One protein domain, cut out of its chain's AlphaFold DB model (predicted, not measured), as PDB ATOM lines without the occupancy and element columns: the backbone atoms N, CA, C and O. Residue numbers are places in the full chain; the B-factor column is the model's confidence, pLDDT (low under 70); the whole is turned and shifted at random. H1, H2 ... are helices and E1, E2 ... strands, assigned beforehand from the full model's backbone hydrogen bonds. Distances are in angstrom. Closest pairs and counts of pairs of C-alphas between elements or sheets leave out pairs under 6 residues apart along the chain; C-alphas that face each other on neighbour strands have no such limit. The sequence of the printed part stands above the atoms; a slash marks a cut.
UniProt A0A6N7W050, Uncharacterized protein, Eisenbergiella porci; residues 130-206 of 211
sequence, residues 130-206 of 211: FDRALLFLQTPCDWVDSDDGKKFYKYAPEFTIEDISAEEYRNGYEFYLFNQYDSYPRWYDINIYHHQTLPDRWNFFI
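Overview. This is residues 130 to 206 of the 211 residues of an uncharacterized protein of Eisenbergiella porci (UniProt A0A6N7W050). A strongly twisted sheet of five strands has helix H1 across one face and its other face bare. From the ends of E3 and E4 an arm, residues 166 to 186 with small H2, reaches away and makes the length. The 77 printed residues hold H1 E1 E2 E3 H2 E4 E5 in chain order, the sheet runs E1 E2 E3 E4 E5, antiparallel throughout, and the class is mixed. The whole is only just loose, close to compact, with a radius of gyration of the C-alphas of 14.2 A and spans of 39 by 23 by 22 A.

Along the chain. The strands are E3, residues 156 to 165, 24.9 A; E4, 187 to 194, 23.1 A; E5, 197 to 205, 22.9 A, ending at C-alpha 205 (246.571, 178.166, 219.359); E2, 150 to 153, 10.4 A; and E1, 143 to 145, 6.8 A. H1, residues 130 to 137, 10.8 A, begins at C-alpha 130 (230.747, 178.395, 210.108). H2 is residues 175 to 179, 8.7 A.

Arrangement. E1, E2 and E3 form a meander, each strand the antiparallel neighbour of the one before. N 144 and O 152 are 2.9 A apart, N 151 and O 161 2.8 A, N 164 and O 189 2.8 A, and N 194 and O 197, in the hairpin E4 and E5, 2.9 A. E5 bends by 54 degrees at residue 200. H1 is on the sheet at a height of 8.5 A, over E3 and across the strands, at 79 degrees to E3 on the local plane; the closest C-alphas of H1 and E3, Ala 133 and Phe 159, are 7.0 A apart. H2 is not on the sheet, and H1 and H2 are apart. Every O i to N i+4 pair is within hydrogen-bond range in H1; in H2 0 of 1 is, and 0 of 2 O i to N i+3 pairs.

Size, cuts and confidence. The C-alphas farthest apart, Tyr 155 and Phe 178, are 39.1 A apart. The printed part has no cut, and no link is long. Residues 165 to 188 and 198 to 206 have pLDDT under 70; the mean of the printed part is 73.7.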
ATOM      1  N   PHE A 130     229.347 178.611 209.775       82.19
ATOM      2  CA  PHE A 130     230.747 178.395 210.108       82.19
ATOM      3  C   PHE A 130     231.713 179.247 209.258       82.19
ATOM      4  O   PHE A 130     232.510 180.011 209.801       82.19
ATOM      5  N   ASP A 131     231.587 179.211 207.928       84.56
ATOM      6  CA  ASP A 131     232.434 180.003 207.025       84.56
ATOM      7  C   ASP A 131     232.259 181.515 207.230       84.56
ATOM      8  O   ASP A 131     233.199 182.291 207.052       84.56
ATOM      9  N   ARG A 132     231.043 181.949 207.589       87.81
ATOM     10  CA  ARG A 132     230.759 183.346 207.942       87.81
ATOM     11  C   ARG A 132     231.469 183.747 209.228       87.81
ATOM     12  O   ARG A 132     232.059 184.821 209.270       87.81
ATOM     13  N   ALA A 133     231.469 182.884 210.239       86.69
ATOM     14  CA  ALA A 133     232.180 183.155 211.480       86.69
ATOM     15  C   ALA A 133     233.690 183.305 211.248       86.69
ATOM     16  O   ALA A 133     234.289 184.263 211.732       86.69
ATOM     17  N   LEU A 134     234.291 182.425 210.436       85.94
ATOM     18  CA  LEU A 134     235.700 182.548 210.046       85.94
ATOM     19  C   LEU A 134     235.994 183.866 209.319       85.94
ATOM     20  O   LEU A 134     237.051 184.456 209.529       85.94
ATOM     21  N   LEU A 135     235.066 184.347 208.486       86.06
ATOM     22  CA  LEU A 135     235.194 185.647 207.826       86.06
ATOM     23  C   LEU A 135     235.171 186.797 208.844       86.06
ATOM     24  O   LEU A 135     236.013 187.686 208.780       86.06
ATOM     25  N   PHE A 136     234.250 186.768 209.808       89.12
ATOM     26  CA  PHE A 136     234.133 187.805 210.840       89.12
ATOM     27  C   PHE A 136     235.332 187.841 211.792       89.12
ATOM     28  O   PHE A 136     235.710 188.911 212.274       89.12
ATOM     29  N   LEU A 137     235.983 186.701 212.028       87.94
ATOM     30  CA  LEU A 137     237.230 186.626 212.793       87.94
ATOM     31  C   LEU A 137     238.396 187.381 212.135       87.94
ATOM     32  O   LEU A 137     239.328 187.780 212.827       87.94
ATOM     33  N   GLN A 138     238.344 187.630 210.822       87.69
ATOM     34  CA  GLN A 138     239.364 188.419 210.117       87.69
ATOM     35  C   GLN A 138     239.271 189.923 210.417       87.69
ATOM     36  O   GLN A 138     240.204 190.664 210.106       87.69
ATOM     37  N   THR A 139     238.183 190.380 211.046       88.00
ATOM     38  CA  THR A 139     237.966 191.776 211.457       88.00
ATOM     39  C   THR A 139     237.778 191.877 212.977       88.00
ATOM     40  O   THR A 139     236.655 192.082 213.441       88.00
ATOM     41  N   PRO A 140     238.850 191.745 213.787       87.44
ATOM     42  CA  PRO A 140     238.743 191.731 215.250       87.44
ATOM     43  C   PRO A 140     238.111 192.996 215.848       87.44
ATOM     44  O   PRO A 140     237.465 192.926 216.886       87.44
ATOM     45  N   CYS A 141     238.271 194.148 215.192       90.81
ATOM     46  CA  CYS A 141     237.745 195.437 215.649       90.81
ATOM     47  C   CYS A 141     236.214 195.561 215.596       90.81
ATOM     48  O   CYS A 141     235.664 196.466 216.220       90.81
ATOM     49  N   ASP A 142     235.532 194.680 214.862       92.88
ATOM     50  CA  ASP A 142     234.070 194.671 214.751       92.88
ATOM     51  C   ASP A 142     233.398 193.764 215.804       92.88
ATOM     52  O   ASP A 142     232.168 193.669 215.845       92.88
ATOM     53  N   TRP A 143     234.188 193.113 216.664       93.12
ATOM     54  CA  TRP A 143     233.704 192.347 217.812       93.12
ATOM     55  C   TRP A 143     233.587 193.246 219.041       93.12
ATOM     56  O   TRP A 143     234.534 193.939 219.408       93.12
ATOM     57  N   VAL A 144     232.419 193.225 219.677       94.44
ATOM     58  CA  VAL A 144     232.076 194.072 220.823       94.44
ATOM     59  C   VAL A 144     231.895 193.197 222.054       94.44
ATOM     60  O   VAL A 144     231.205 192.181 221.979       94.44
ATOM     61  N   ASP A 145     232.506 193.589 223.171       91.75
ATOM     62  CA  ASP A 145     232.345 192.912 224.459       91.75
ATOM     63  C   ASP A 145     230.899 193.022 224.965       91.75
ATOM     64  O   ASP A 145     230.263 194.076 224.874       91.75
ATOM     65  N   SER A 146     230.388 191.926 225.516       87.19
ATOM     66  CA  SER A 146     229.145 191.878 226.278       87.19
ATOM     67  C   SER A 146     229.423 191.683 227.769       87.19
ATOM     68  O   SER A 146     230.481 191.200 228.179       87.19
ATOM     69  N   ASP A 147     228.445 192.052 228.596       79.88
ATOM     70  CA  ASP A 147     228.567 192.035 230.061       79.88
ATOM     71  C   ASP A 147     228.796 190.624 230.649       79.88
ATOM     72  O   ASP A 147     229.227 190.491 231.793       79.88
ATOM     73  N   ASP A 148     228.522 189.565 229.881       79.00
ATOM     74  CA  ASP A 148     228.667 188.155 230.266       79.00
ATOM     75  C   ASP A 148     230.033 187.543 229.908       79.00
ATOM     76  O   ASP A 148     230.197 186.325 229.969       79.00
ATOM     77  N   GLY A 149     231.022 188.366 229.539       80.38
ATOM     78  CA  GLY A 149     232.361 187.896 229.168       80.38
ATOM     79  C   GLY A 149     232.433 187.276 227.770       80.38
ATOM     80  O   GLY A 149     233.440 186.664 227.416       80.38
ATOM     81  N   LYS A 150     231.377 187.442 226.967       87.94
ATOM     82  CA  LYS A 150     231.358 187.081 225.549       87.94
ATOM     83  C   LYS A 150     231.636 188.303 224.686       87.94
ATOM     84  O   LYS A 150     231.672 189.442 225.147       87.94
ATOM     85  N   LYS A 151     231.842 188.050 223.400       91.69
ATOM     86  CA  LYS A 151     231.876 189.076 222.361       91.69
ATOM     87  C   LYS A 151     230.835 188.758 221.313       91.69
ATOM     88  O   LYS A 151     230.621 187.591 220.998       91.69
ATOM     89  N   PHE A 152     230.226 189.772 220.723       92.88
ATOM     90  CA  PHE A 152     229.323 189.607 219.586       92.88
ATOM     91  C   PHE A 152     229.793 190.434 218.396       92.88
ATOM     92  O   PHE A 152     230.438 191.473 218.553       92.88
ATOM     93  N   TYR A 153     229.472 189.978 217.188       93.31
ATOM     94  CA  TYR A 153     229.821 190.713 215.979       93.31
ATOM     95  C   TYR A 153     228.832 191.861 215.743       93.31
ATOM     96  O   TYR A 153     227.628 191.638 215.621       93.31
ATOM     97  N   LYS A 154     229.320 193.102 215.630       93.38
ATOM     98  CA  LYS A 154     228.491 194.320 215.553       93.38
ATOM     99  C   LYS A 154     227.401 194.277 214.476       93.38
ATOM    100  O   LYS A 154     226.304 194.791 214.692       93.38
ATOM    101  N   TYR A 155     227.707 193.706 213.310       90.00
ATOM    102  CA  TYR A 155     226.790 193.663 212.161       90.00
ATOM    103  C   TYR A 155     225.962 192.374 212.079       90.00
ATOM    104  O   TYR A 155     225.063 192.290 211.246       90.00
ATOM    105  N   ALA A 156     226.267 191.384 212.919       90.00
ATOM    106  CA  ALA A 156     225.567 190.106 212.992       90.00
ATOM    107  C   ALA A 156     225.610 189.582 214.443       90.00
ATOM    108  O   ALA A 156     226.360 188.644 214.729       90.00
ATOM    109  N   PRO A 157     224.867 190.207 215.382       90.56
ATOM    110  CA  PRO A 157     224.954 189.897 216.814       90.56
ATOM    111  C   PRO A 157     224.586 188.452 217.174       90.56
ATOM    112  O   PRO A 157     224.877 187.997 218.275       90.56
ATOM    113  N   GLU A 158     223.949 187.715 216.261       90.56
ATOM    114  CA  GLU A 158     223.706 186.281 216.390       90.56
ATOM    115  C   GLU A 158     224.984 185.431 216.395       90.56
ATOM    116  O   GLU A 158     224.927 184.269 216.811       90.56
ATOM    117  N   PHE A 159     226.109 185.992 215.937       90.62
ATOM    118  CA  PHE A 159     227.441 185.416 216.056       90.62
ATOM    119  C   PHE A 159     228.106 185.907 217.335       90.62
ATOM    120  O   PHE A 159     228.378 187.102 217.482       90.62
ATOM    121  N   THR A 160     228.416 184.975 218.234       90.44
ATOM    122  CA  THR A 160     229.084 185.287 219.500       90.44
ATOM    123  C   THR A 160     230.304 184.409 219.720       90.44
ATOM    124  O   THR A 160     230.313 183.239 219.340       90.44
ATOM    125  N   ILE A 161     231.313 184.973 220.370       89.31
ATOM    126  CA  ILE A 161     232.548 184.308 220.763       89.31
ATOM    127  C   ILE A 161     232.644 184.294 222.283       89.31
ATOM    128  O   ILE A 161     232.336 185.284 222.941       89.31
ATOM    129  N   GLU A 162     233.094 183.171 222.821       86.81
ATOM    130  CA  GLU A 162     233.380 182.989 224.237       86.81
ATOM    131  C   GLU A 162     234.789 182.414 224.382       86.81
ATOM    132  O   GLU A 162     235.089 181.351 223.827       86.81
ATOM    133  N   ASP A 163     235.638 183.132 225.116       76.38
ATOM    134  CA  ASP A 163     236.960 182.646 225.498       76.38
ATOM    135  C   ASP A 163     236.786 181.604 226.606       76.38
ATOM    136  O   ASP A 163     236.274 181.898 227.688       76.38
ATOM    137  N   ILE A 164     237.231 180.379 226.352       70.06
ATOM    138  CA  ILE A 164     237.278 179.322 227.355       70.06
ATOM    139  C   ILE A 164     238.725 179.216 227.817       70.06
ATOM    140  O   ILE A 164     239.657 179.107 227.011       70.06
ATOM    141  N   SER A 165     238.937 179.209 229.133       61.69
ATOM    142  CA  SER A 165     240.212 178.748 229.672       61.69
ATOM    143  C   SER A 165     240.443 177.329 229.160       61.69
ATOM    144  O   SER A 165     239.624 176.453 229.451       61.69
ATOM    145  N   ALA A 166     241.521 177.099 228.405       57.72
ATOM    146  CA  ALA A 166     241.883 175.739 228.039       57.72
ATOM    147  C   ALA A 166     241.933 174.885 229.304       57.72
ATOM    148  O   ALA A 166     242.382 175.358 230.353       57.72
ATOM    149  N   GLU A 167     241.431 173.654 229.209       56.28
ATOM    150  CA  GLU A 167     241.438 172.731 230.339       56.28
ATOM    151  C   GLU A 167     242.841 172.715 230.969       56.28
ATOM    152  O   GLU A 167     243.839 172.572 230.258       56.28
ATOM    153  N   GLU A 168     242.927 172.863 232.299       52.47
ATOM    154  CA  GLU A 168     244.190 172.972 233.063       52.47
ATOM    155  C   GLU A 168     245.181 171.814 232.796       52.47
ATOM    156  O   GLU A 168     246.358 171.887 233.148       52.47
ATOM    157  N   TYR A 169     244.717 170.750 232.139       52.47
ATOM    158  CA  TYR A 169     245.460 169.549 231.774       52.47
ATOM    159  C   TYR A 169     246.113 169.587 230.385       52.47
ATOM    160  O   TYR A 169     246.784 168.627 230.007       52.47
ATOM    161  N   ARG A 170     245.959 170.664 229.604       58.56
ATOM    162  CA  ARG A 170     246.671 170.828 228.326       58.56
ATOM    163  C   ARG A 170     248.033 171.480 228.569       58.56
ATOM    164  O   ARG A 170     248.242 172.668 228.379       58.56
ATOM    165  N   ASN A 171     248.972 170.681 229.052       56.59
ATOM    166  CA  ASN A 171     250.343 171.079 229.393       56.59
ATOM    167  C   ASN A 171     251.405 170.280 228.609       56.59
ATOM    168  O   ASN A 171     252.601 170.399 228.871       56.59
ATOM    169  N   GLY A 172     250.971 169.478 227.630       59.22
ATOM    170  CA  GLY A 172     251.838 168.713 226.737       59.22
ATOM    171  C   GLY A 172     252.391 169.537 225.572       59.22
ATOM    172  O   GLY A 172     251.712 170.407 225.025       59.22
ATOM    173  N   TYR A 173     253.625 169.228 225.170       59.88
ATOM    174  CA  TYR A 173     254.203 169.694 223.911       59.88
ATOM    175  C   TYR A 173     253.629 168.875 222.748       59.88
ATOM    176  O   TYR A 173     253.866 167.674 222.656       59.88
ATOM    177  N   GLU A 174     252.914 169.529 221.842       65.88
ATOM    178  CA  GLU A 174     252.526 168.967 220.544       65.88
ATOM    179  C   GLU A 174     253.658 169.100 219.516       65.88
ATOM    180  O   GLU A 174     254.412 170.072 219.520       65.88
ATOM    181  N   PHE A 175     253.774 168.151 218.582       58.34
ATOM    182  CA  PHE A 175     254.893 168.089 217.625       58.34
ATOM    183  C   PHE A 175     255.071 169.347 216.757       58.34
ATOM    184  O   PHE A 175     256.171 169.628 216.288       58.34
ATOM    185  N   TYR A 176     254.012 170.126 216.546       62.66
ATOM    186  CA  TYR A 176     254.071 171.372 215.779       62.66
ATOM    187  C   TYR A 176     254.632 172.571 216.572       62.66
ATOM    188  O   TYR A 176     254.887 173.619 215.978       62.66
ATOM    189  N   LEU A 177     254.873 172.431 217.882       63.97
ATOM    190  CA  LEU A 177     255.485 173.465 218.729       63.97
ATOM    191  C   LEU A 177     257.005 173.569 218.572       63.97
ATOM    192  O   LEU A 177     257.575 174.611 218.875       63.97
ATOM    193  N   PHE A 178     257.678 172.538 218.050       62.50
ATOM    194  CA  PHE A 178     259.144 172.530 217.925       62.50
ATOM    195  C   PHE A 178     259.706 173.566 216.938       62.50
ATOM    196  O   PHE A 178     260.908 173.815 216.939       62.50
ATOM    197  N   ASN A 179     258.848 174.191 216.127       63.19
ATOM    198  CA  ASN A 179     259.221 175.275 215.216       63.19
ATOM    199  C   ASN A 179     258.930 176.676 215.788       63.19
ATOM    200  O   ASN A 179     259.004 177.657 215.048       63.19
ATOM    201  N   GLN A 180     258.562 176.789 217.068       62.62
ATOM    202  CA  GLN A 180     258.173 178.055 217.692       62.62
ATOM    203  C   GLN A 180     259.277 178.620 218.595       62.62
ATOM    204  O   GLN A 180     260.035 177.882 219.219       62.62
ATOM    205  N   TYR A 181     259.366 179.953 218.652       60.28
ATOM    206  CA  TYR A 181     260.347 180.682 219.470       60.28
ATOM    207  C   TYR A 181     259.979 180.729 220.962       60.28
ATOM    208  O   TYR A 181     260.861 180.910 221.799       60.28
ATOM    209  N   ASP A 182     258.690 180.597 221.288       62.81
ATOM    210  CA  ASP A 182     258.186 180.601 222.661       62.81
ATOM    211  C   ASP A 182     258.093 179.164 223.193       62.81
ATOM    212  O   ASP A 182     257.441 178.307 222.598       62.81
ATOM    213  N   SER A 183     258.762 178.900 224.316       63.22
ATOM    214  CA  SER A 183     258.787 177.601 224.990       63.22
ATOM    215  C   SER A 183     257.658 177.415 226.012       63.22
ATOM    216  O   SER A 183     257.572 176.352 226.627       63.22
ATOM    217  N   TYR A 184     256.775 178.404 226.190       64.19
ATOM    218  CA  TYR A 184     255.625 178.336 227.098       64.19
ATOM    219  C   TYR A 184     254.297 178.456 226.337       64.19
ATOM    220  O   TYR A 184     253.648 179.506 226.383       64.19
ATOM    221  N   PRO A 185     253.842 177.386 225.658       61.84
ATOM    222  CA  PRO A 185     252.567 177.416 224.957       61.84
ATOM    223  C   PRO A 185     251.414 177.695 225.917       61.84
ATOM    224  O   PRO A 185     251.258 177.028 226.941       61.84
ATOM    225  N   ARG A 186     250.576 178.667 225.554       60.62
ATOM    226  CA  ARG A 186     249.284 178.890 226.201       60.62
ATOM    227  C   ARG A 186     248.183 178.402 225.281       60.62
ATOM    228  O   ARG A 186     248.114 178.791 224.118       60.62
ATOM    229  N   TRP A 187     247.336 177.546 225.824       62.84
ATOM    230  CA  TRP A 187     246.187 177.001 225.124       62.84
ATOM    231  C   TRP A 187     244.977 177.886 225.403       62.84
ATOM    232  O   TRP A 187     244.763 178.304 226.542       62.84
ATOM    233  N   TYR A 188     244.201 178.170 224.362       62.19
ATOM    234  CA  TYR A 188     242.955 178.918 224.464       62.19
ATOM    235  C   TYR A 188     241.918 178.235 223.584       62.19
ATOM    236  O   TYR A 188     242.093 178.131 222.371       62.19
ATOM    237  N   ASP A 189     240.834 177.769 224.189       70.38
ATOM    238  CA  ASP A 189     239.726 177.226 223.420       70.38
ATOM    239  C   ASP A 189     238.716 178.351 223.208       70.38
ATOM    240  O   ASP A 189     238.448 179.143 224.112       70.38
ATOM    241  N   ILE A 190     238.191 178.467 221.992       75.88
ATOM    242  CA  ILE A 190     237.229 179.515 221.661       75.88
ATOM    243  C   ILE A 190     235.969 178.834 221.162       75.88
ATOM    244  O   ILE A 190     235.983 178.121 220.153       75.88
ATOM    245  N   ASN A 191     234.863 179.080 221.855       84.06
ATOM    246  CA  ASN A 191     233.557 178.685 221.357       84.06
ATOM    247  C   ASN A 191     233.012 179.777 220.448       84.06
ATOM    248  O   ASN A 191     232.956 180.950 220.816       84.06
ATOM    249  N   ILE A 192     232.561 179.363 219.268       84.06
ATOM    250  CA  ILE A 192     231.877 180.223 218.311       84.06
ATOM    251  C   ILE A 192     230.433 179.743 218.228       84.06
ATOM    252  O   ILE A 192     230.166 178.592 217.884       84.06
ATOM    253  N   TYR A 193     229.497 180.634 218.522       84.81
ATOM    254  CA  TYR A 193     228.070 180.343 218.485       84.81
ATOM    255  C   TYR A 193     227.393 181.070 217.326       84.81
ATOM    256  O   TYR A 193     227.787 182.173 216.947       84.81
ATOM    257  N   HIS A 194     226.328 180.459 216.812       86.19
ATOM    258  CA  HIS A 194     225.403 181.053 215.855       86.19
ATOM    259  C   HIS A 194     223.969 180.793 216.329       86.19
ATOM    260  O   HIS A 194     223.578 179.639 216.506       86.19
ATOM    261  N   HIS A 195     223.189 181.850 216.576       83.81
ATOM    262  CA  HIS A 195     221.858 181.752 217.202       83.81
ATOM    263  C   HIS A 195     221.859 180.905 218.489       83.81
ATOM    264  O   HIS A 195     220.992 180.054 218.678       83.81
ATOM    265  N   GLN A 196     222.867 181.093 219.352       74.25
ATOM    266  CA  GLN A 196     223.069 180.330 220.600       74.25
ATOM    267  C   GLN A 196     223.287 178.818 220.418       74.25
ATOM    268  O   GLN A 196     223.505 178.101 221.391       74.25
ATOM    269  N   THR A 197     223.274 178.322 219.183       73.88
ATOM    270  CA  THR A 197     223.679 176.957 218.863       73.88
ATOM    271  C   THR A 197     225.185 176.962 218.697       73.88
ATOM    272  O   THR A 197     225.724 177.870 218.066       73.88
ATOM    273  N   LEU A 198     225.862 175.968 219.267       66.31
ATOM    274  CA  LEU A 198     227.282 175.747 219.037       66.31
ATOM    275  C   LEU A 198     227.428 174.831 217.814       66.31
ATOM    276  O   LEU A 198     227.172 173.632 217.949       66.31
ATOM    277  N   PRO A 199     227.760 175.357 216.622       55.50
ATOM    278  CA  PRO A 199     227.805 174.541 215.418       55.50
ATOM    279  C   PRO A 199     229.039 173.633 215.423       55.50
ATOM    280  O   PRO A 199     228.935 172.508 214.959       55.50
ATOM    281  N   ASP A 200     230.158 174.100 215.997       51.69
ATOM    282  CA  ASP A 200     231.431 173.381 216.135       51.69
ATOM    283  C   ASP A 200     232.258 173.935 217.319       51.69
ATOM    284  O   ASP A 200     232.218 175.137 217.591       51.69
ATOM    285  N   ARG A 201     233.036 173.082 218.015       46.84
ATOM    286  CA  ARG A 201     234.056 173.502 219.008       46.84
ATOM    287  C   ARG A 201     235.424 173.575 218.343       46.84
ATOM    288  O   ARG A 201     235.835 172.606 217.707       46.84
ATOM    289  N   TRP A 202     236.152 174.668 218.557       49.78
ATOM    290  CA  TRP A 202     237.496 174.842 218.012       49.78
ATOM    291  C   TRP A 202     238.527 175.069 219.115       49.78
ATOM    292  O   TRP A 202     238.361 175.908 219.997       49.78
ATOM    293  N   ASN A 203     239.623 174.320 219.008       43.38
ATOM    294  CA  ASN A 203     240.829 174.534 219.793       43.38
ATOM    295  C   ASN A 203     241.719 175.481 218.992       43.38
ATOM    296  O   ASN A 203     242.191 175.102 217.915       43.38
ATOM    297  N   PHE A 204     241.943 176.697 219.481       42.88
ATOM    298  CA  PHE A 204     242.865 177.621 218.835       42.88
ATOM    299  C   PHE A 204     244.200 177.635 219.580       42.88
ATOM    300  O   PHE A 204     244.295 177.502 220.797       42.88
ATOM    301  N   PHE A 205     245.273 177.804 218.819       42.00
ATOM    302  CA  PHE A 205     246.571 178.166 219.359       42.00
ATOM    303  C   PHE A 205     246.806 179.625 218.974       42.00
ATOM    304  O   PHE A 205     246.897 179.931 217.786       42.00
ATOM    305  N   ILE A 206     246.844 180.532 219.952       41.47
ATOM    306  CA  ILE A 206     247.115 181.952 219.705       41.47
ATOM    307  C   ILE A 206     248.473 182.301 220.302       41.47
ATOM    308  O   ILE A 206     248.673 182.250 221.514       41.47
TER     309      ILE A 206